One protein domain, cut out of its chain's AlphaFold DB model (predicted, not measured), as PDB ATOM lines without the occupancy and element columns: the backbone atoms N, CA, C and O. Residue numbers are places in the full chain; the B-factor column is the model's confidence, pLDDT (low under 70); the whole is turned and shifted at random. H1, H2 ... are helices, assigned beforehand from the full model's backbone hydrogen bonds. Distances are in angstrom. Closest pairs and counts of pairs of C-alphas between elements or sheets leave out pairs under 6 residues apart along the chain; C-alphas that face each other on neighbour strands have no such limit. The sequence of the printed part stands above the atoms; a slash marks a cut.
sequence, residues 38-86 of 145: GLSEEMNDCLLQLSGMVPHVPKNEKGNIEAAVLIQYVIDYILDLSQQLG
ATOM      1  N   GLY A  38     173.094 182.006 141.651       53.69
ATOM      2  CA  GLY A  38     173.374 182.339 143.049       53.69
ATOM      3  C   GLY A  38     172.233 181.890 143.956       53.69
ATOM      4  O   GLY A  38     171.354 182.676 144.300       53.69
ATOM      5  N   LEU A  39     172.214 180.604 144.291       62.25
ATOM      6  CA  LEU A  39     171.384 180.047 145.336       62.25
ATOM      7  C   LEU A  39     171.867 180.634 146.661       62.25
ATOM      8  O   LEU A  39     173.060 180.909 146.825       62.25
ATOM      9  N   SER A  40     170.944 180.848 147.598       83.94
ATOM     10  CA  SER A  40     171.326 181.248 148.949       83.94
ATOM     11  C   SER A  40     172.320 180.235 149.522       83.94
ATOM     12  O   SER A  40     172.280 179.049 149.190       83.94
ATOM     13  N   GLU A  41     173.230 180.700 150.375       85.75
ATOM     14  CA  GLU A  41     174.158 179.835 151.116       85.75
ATOM     15  C   GLU A  41     173.406 178.672 151.784       85.75
ATOM     16  O   GLU A  41     173.741 177.513 151.573       85.75
ATOM     17  N   GLU A  42     172.262 178.975 152.402       89.25
ATOM     18  CA  GLU A  42     171.342 178.000 153.000       89.25
ATOM     19  C   GLU A  42     170.874 176.895 152.031       89.25
ATOM     20  O   GLU A  42     170.779 175.725 152.405       89.25
ATOM     21  N   MET A  43     170.594 177.228 150.768       91.25
ATOM     22  CA  MET A  43     170.199 176.229 149.769       91.25
ATOM     23  C   MET A  43     171.382 175.336 149.379       91.25
ATOM     24  O   MET A  43     171.205 174.137 149.164       91.25
ATOM     25  N   ASN A  44     172.589 175.900 149.308       89.81
ATOM     26  CA  ASN A  44     173.798 175.115 149.063       89.81
ATOM     27  C   ASN A  44     174.088 174.163 150.230       89.81
ATOM     28  O   ASN A  44     174.426 173.005 149.985       89.81
ATOM     29  N   ASP A  45     173.863 174.597 151.471       91.94
ATOM     30  CA  ASP A  45     173.993 173.744 152.656       91.94
ATOM     31  C   ASP A  45     172.989 172.589 152.633       91.94
ATOM     32  O   ASP A  45     173.351 171.440 152.897       91.94
ATOM     33  N   CYS A  46     171.743 172.861 152.231       94.06
ATOM     34  CA  CYS A  46     170.723 171.827 152.057       94.06
ATOM     35  C   CYS A  46     171.139 170.795 150.997       94.06
ATOM     36  O   CYS A  46     171.027 169.588 151.224       94.06
ATOM     37  N   LEU A  47     171.653 171.244 149.848       92.25
ATOM     38  CA  LEU A  47     172.165 170.354 148.802       92.25
ATOM     39  C   LEU A  47     173.373 169.545 149.296       92.25
ATOM     40  O   LEU A  47     173.462 168.343 149.039       92.25
ATOM     41  N   LEU A  48     174.276 170.158 150.058       91.56
ATOM     42  CA  LEU A  48     175.425 169.461 150.628       91.56
ATOM     43  C   LEU A  48     174.987 168.388 151.632       91.56
ATOM     44  O   LEU A  48     175.466 167.254 151.565       91.56
ATOM     45  N   GLN A  49     174.032 168.704 152.506       94.75
ATOM     46  CA  GLN A  49     173.476 167.752 153.462       94.75
ATOM     47  C   GLN A  49     172.792 166.573 152.755       94.75
ATOM     48  O   GLN A  49     173.057 165.419 153.097       94.75
ATOM     49  N   LEU A  50     171.982 166.841 151.723       95.31
ATOM     50  CA  LEU A  50     171.357 165.800 150.903       95.31
ATOM     51  C   LEU A  50     172.404 164.883 150.257       95.31
ATOM     52  O   LEU A  50     172.239 163.663 150.263       95.31
ATOM     53  N   SER A  51     173.515 165.445 149.769       92.44
ATOM     54  CA  SER A  51     174.599 164.660 149.164       92.44
ATOM     55  C   SER A  51     175.278 163.685 150.133       92.44
ATOM     56  O   SER A  51     175.788 162.655 149.700       92.44
ATOM     57  N   GLY A  52     175.268 163.979 151.438       92.38
ATOM     58  CA  GLY A  52     175.798 163.087 152.472       92.38
ATOM     59  C   GLY A  52     174.836 161.968 152.880       92.38
ATOM     60  O   GLY A  52     175.277 160.963 153.433       92.38
ATOM     61  N   MET A  53     173.536 162.127 152.617       95.38
ATOM     62  CA  MET A  53     172.501 161.158 153.001       95.38
ATOM     63  C   MET A  53     172.206 160.123 151.912       95.38
ATOM     64  O   MET A  53     171.747 159.026 152.230       95.38
ATOM     65  N   VAL A  54     172.434 160.470 150.643       94.31
ATOM     66  CA  VAL A  54     172.106 159.605 149.507       94.31
ATOM     67  C   VAL A  54     173.329 158.794 149.068       94.31
ATOM     68  O   VAL A  54     174.372 159.372 148.754       94.31
ATOM     69  N   PRO A  55     173.236 157.456 149.011       92.06
ATOM     70  CA  PRO A  55     174.343 156.624 148.563       92.06
ATOM     71  C   PRO A  55     174.569 156.728 147.042       92.06
ATOM     72  O   PRO A  55     173.645 156.946 146.266       92.06
ATOM     73  N   HIS A  56     175.818 156.512 146.611       86.38
ATOM     74  CA  HIS A  56     176.217 156.340 145.201       86.38
ATOM     75  C   HIS A  56     175.949 157.512 144.238       86.38
ATOM     76  O   HIS A  56     175.892 157.300 143.026       86.38
ATOM     77  N   VAL A  57     175.850 158.750 144.727       87.19
ATOM     78  CA  VAL A  57     175.685 159.910 143.838       87.19
ATOM     79  C   VAL A  57     176.983 160.173 143.051       87.19
ATOM     80  O   VAL A  57     178.037 160.385 143.664       87.19
ATOM     81  N   PRO A  58     176.952 160.162 141.706       88.75
ATOM     82  CA  PRO A  58     178.133 160.389 140.890       88.75
ATOM     83  C   PRO A  58     178.599 161.843 140.997       88.75
ATOM     84  O   PRO A  58     177.811 162.785 140.903       88.75
ATOM     85  N   LYS A  59     179.911 162.017 141.169       88.50
ATOM     86  CA  LYS A  59     180.583 163.319 141.176       88.50
ATOM     87  C   LYS A  59     181.210 163.573 139.809       88.50
ATOM     88  O   LYS A  59     181.695 162.641 139.168       88.50
ATOM     89  N   ASN A  60     181.208 164.823 139.364       86.81
ATOM     90  CA  ASN A  60     181.893 165.224 138.138       86.81
ATOM     91  C   ASN A  60     183.426 165.196 138.317       86.81
ATOM     92  O   ASN A  60     183.938 164.964 139.412       86.81
ATOM     93  N   GLU A  61     184.175 165.484 137.249       85.56
ATOM     94  CA  GLU A  61     185.650 165.512 137.264       85.56
ATOM     95  C   GLU A  61     186.239 166.500 138.288       85.56
ATOM     96  O   GLU A  61     187.375 166.342 138.728       85.56
ATOM     97  N   LYS A  62     185.463 167.514 138.689       85.75
ATOM     98  CA  LYS A  62     185.834 168.516 139.697       85.75
ATOM     99  C   LYS A  62     185.447 168.097 141.121       85.75
ATOM    100  O   LYS A  62     185.696 168.850 142.054       85.75
ATOM    101  N   GLY A  63     184.837 166.926 141.298       84.50
ATOM    102  CA  GLY A  63     184.341 166.448 142.587       84.50
ATOM    103  C   GLY A  63     183.008 167.064 143.029       84.50
ATOM    104  O   GLY A  63     182.548 166.750 144.127       84.50
ATOM    105  N   ASN A  64     182.372 167.883 142.187       85.75
ATOM    106  CA  ASN A  64     181.082 168.515 142.467       85.75
ATOM    107  C   ASN A  64     179.932 167.643 141.947       85.75
ATOM    108  O   ASN A  64     180.087 166.875 140.994       85.75
ATOM    109  N   ILE A  65     178.761 167.773 142.564       88.56
ATOM    110  CA  ILE A  65     177.537 167.098 142.130       88.56
ATOM    111  C   ILE A  65     176.611 168.161 141.554       88.56
ATOM    112  O   ILE A  65     176.350 169.178 142.192       88.56
ATOM    113  N   GLU A  66     176.108 167.932 140.345       90.38
ATOM    114  CA  GLU A  66     175.093 168.809 139.772       90.38
ATOM    115  C   GLU A  66     173.787 168.662 140.559       90.38
ATOM    116  O   GLU A  66     173.293 167.552 140.752       90.38
ATOM    117  N   ALA A  67     173.201 169.775 141.006       89.81
ATOM    118  CA  ALA A  67     172.038 169.722 141.890       89.81
ATOM    119  C   ALA A  67     170.835 168.994 141.262       89.81
ATOM    120  O   ALA A  67     170.149 168.260 141.960       89.81
ATOM    121  N   ALA A  68     170.618 169.094 139.947       91.56
ATOM    122  CA  ALA A  68     169.569 168.328 139.272       91.56
ATOM    123  C   ALA A  68     169.793 166.808 139.378       91.56
ATOM    124  O   ALA A  68     168.857 166.060 139.659       91.56
ATOM    125  N   VAL A  69     171.043 166.361 139.212       93.62
ATOM    126  CA  VAL A  69     171.431 164.954 139.370       93.62
ATOM    127  C   VAL A  69     171.236 164.520 140.817       93.62
ATOM    128  O   VAL A  69     170.606 163.496 141.062       93.62
ATOM    129  N   LEU A  70     171.695 165.321 141.783       94.94
ATOM    130  CA  LEU A  70     171.491 165.031 143.201       94.94
ATOM    131  C   LEU A  70     170.006 164.851 143.537       94.94
ATOM    132  O   LEU A  70     169.645 163.873 144.182       94.94
ATOM    133  N   ILE A  71     169.145 165.764 143.081       95.94
ATOM    134  CA  ILE A  71     167.703 165.698 143.340       95.94
ATOM    135  C   ILE A  71     167.089 164.423 142.756       95.94
ATOM    136  O   ILE A  71     166.267 163.799 143.424       95.94
ATOM    137  N   GLN A  72     167.510 163.987 141.566       95.75
ATOM    138  CA  GLN A  72     167.034 162.725 140.997       95.75
ATOM    139  C   GLN A  72     167.404 161.528 141.886       95.75
ATOM    140  O   GLN A  72     166.541 160.719 142.218       95.75
ATOM    141  N   TYR A  73     168.652 161.467 142.353       96.06
ATOM    142  CA  TYR A  73     169.105 160.408 143.256       96.06
ATOM    143  C   TYR A  73     168.394 160.443 144.617       96.06
ATOM    144  O   TYR A  73     168.094 159.394 145.183       96.06
ATOM    145  N   VAL A  74     168.085 161.633 145.143       96.69
ATOM    146  CA  VAL A  74     167.276 161.787 146.364       96.69
ATOM    147  C   VAL A  74     165.880 161.197 146.161       96.69
ATOM    148  O   VAL A  74     165.390 160.480 147.033       96.69
ATOM    149  N   ILE A  75     165.240 161.481 145.022       96.31
ATOM    150  CA  ILE A  75     163.913 160.945 144.698       96.31
ATOM    151  C   ILE A  75     163.963 159.417 144.655       96.31
ATOM    152  O   ILE A  75     163.173 158.774 145.347       96.31
ATOM    153  N   ASP A  76     164.908 158.845 143.910       95.19
ATOM    154  CA  ASP A  76     165.034 157.392 143.761       95.19
ATOM    155  C   ASP A  76     165.290 156.720 145.120       95.19
ATOM    156  O   ASP A  76     164.622 155.750 145.479       95.19
ATOM    157  N   TYR A  77     166.151 157.314 145.949       96.19
ATOM    158  CA  TYR A  77     166.434 156.801 147.286       96.19
ATOM    159  C   TYR A  77     165.206 156.817 148.209       96.19
ATOM    160  O   TYR A  77     164.949 155.848 148.927       96.19
ATOM    161  N   ILE A  78     164.396 157.881 148.174       95.44
ATOM    162  CA  ILE A  78     163.139 157.940 148.936       95.44
ATOM    163  C   ILE A  78     162.156 156.875 148.439       95.44
ATOM    164  O   ILE A  78     161.476 156.242 149.256       95.44
ATOM    165  N   LEU A  79     162.059 156.671 147.124       93.75
ATOM    166  CA  LEU A  79     161.178 155.662 146.537       93.75
ATOM    167  C   LEU A  79     161.598 154.245 146.946       93.75
ATOM    168  O   LEU A  79     160.733 153.443 147.307       93.75
ATOM    169  N   ASP A  80     162.894 153.949 146.962       92.88
ATOM    170  CA  ASP A  80     163.425 152.649 147.383       92.88
ATOM    171  C   ASP A  80     163.187 152.390 148.873       92.88
ATOM    172  O   ASP A  80     162.705 151.317 149.253       92.88
ATOM    173  N   LEU A  81     163.457 153.379 149.729       93.88
ATOM    174  CA  LEU A  81     163.183 153.279 151.166       93.88
ATOM    175  C   LEU A  81     161.686 153.101 151.445       93.88
ATOM    176  O   LEU A  81     161.296 152.285 152.281       93.88
ATOM    177  N   SER A  82     160.831 153.827 150.721       88.38
ATOM    178  CA  SER A  82     159.373 153.737 150.871       88.38
ATOM    179  C   SER A  82     158.837 152.350 150.511       88.38
ATOM    180  O   SER A  82     157.895 151.866 151.142       88.38
ATOM    181  N   GLN A  83     159.427 151.698 149.507       86.31
ATOM    182  CA  GLN A  83     159.076 150.330 149.127       86.31
ATOM    183  C   GLN A  83     159.526 149.323 150.191       86.31
ATOM    184  O   GLN A  83     158.745 148.450 150.569       86.31
ATOM    185  N   GLN A  84     160.737 149.484 150.735       90.19
ATOM    186  CA  GLN A  84     161.261 148.633 151.813       90.19
ATOM    187  C   GLN A  84     160.427 148.730 153.099       90.19
ATOM    188  O   GLN A  84     160.201 147.724 153.768       90.19
ATOM    189  N   LEU A  85     159.929 149.926 153.424       87.06
ATOM    190  CA  LEU A  85     159.088 150.187 154.598       87.06
ATOM    191  C   LEU A  85     157.619 149.754 154.418       87.06
ATOM    192  O   LEU A  85     156.808 149.953 155.322       87.06
ATOM    193  N   GLY A  86     157.254 149.148 153.283       70.62
ATOM    194  CA  GLY A  86     155.920 148.578 153.071       70.62
ATOM    195  C   GLY A  86     154.887 149.538 152.474       70.62
ATOM    196  O   GLY A  86     153.693 149.384 152.723       70.62
TER     197      GLY A  86
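What this domain is: This is residues 38 to 86 of the 145 residues of an uncharacterized protein of Elysia chlorotica (UniProt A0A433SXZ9). Two helices run the same way and overlap only in part: the later part of H1, residues 47 to 51, packs slantwise on the first part of H2, residues 67 to 74, while a long loop, residues 54 to 66, folds back from the end of H1 to the start of H2. The two ends stick out, residues 38 to 43 and residues 79 to 86, and give the whole its length. The printed part has 49 residues, with two named helices, H1 then H2, and no named strand; the class is all helix. It is only just loose, close to compact, with a radius of gyration of the C-alphas of 12.0 A, and it is elongated, spanning 39 by 25 by 15 A.

Where its parts are: Start at Gly 38 and go on to C-alpha 41 at (174.158, 179.835, 151.116), where H1 begins; it holds residues 41 to 53 and is 18.8 A long from first to last C-alpha. Next find C-alpha 67 at (172.038, 169.722, 141.890); from there H2, residues 67 to 84, runs 25.7 A to C-alpha 84 at (161.261, 148.633, 151.813).

How they stand to each other: Look at Ser 51 and Leu 70: their C-alphas, the closest of H1 and H2, are 6.7 A apart, and the two helices touch. Their lines stand at a steep tilt of 43 degrees, and they run the same way. In both H1 and H2, every O i to N i+4 pair is within hydrogen-bond range.

The domain as a whole: The C-alphas of Gly 38 and Gly 86, the two farthest apart, are 39.3 A apart. The printed part has no cut, and the link from H1 to H2, 13 residues, is long. In the B-factor column the mean pLDDT of the printed part is 89.4; residues 38 to 39 are under 70.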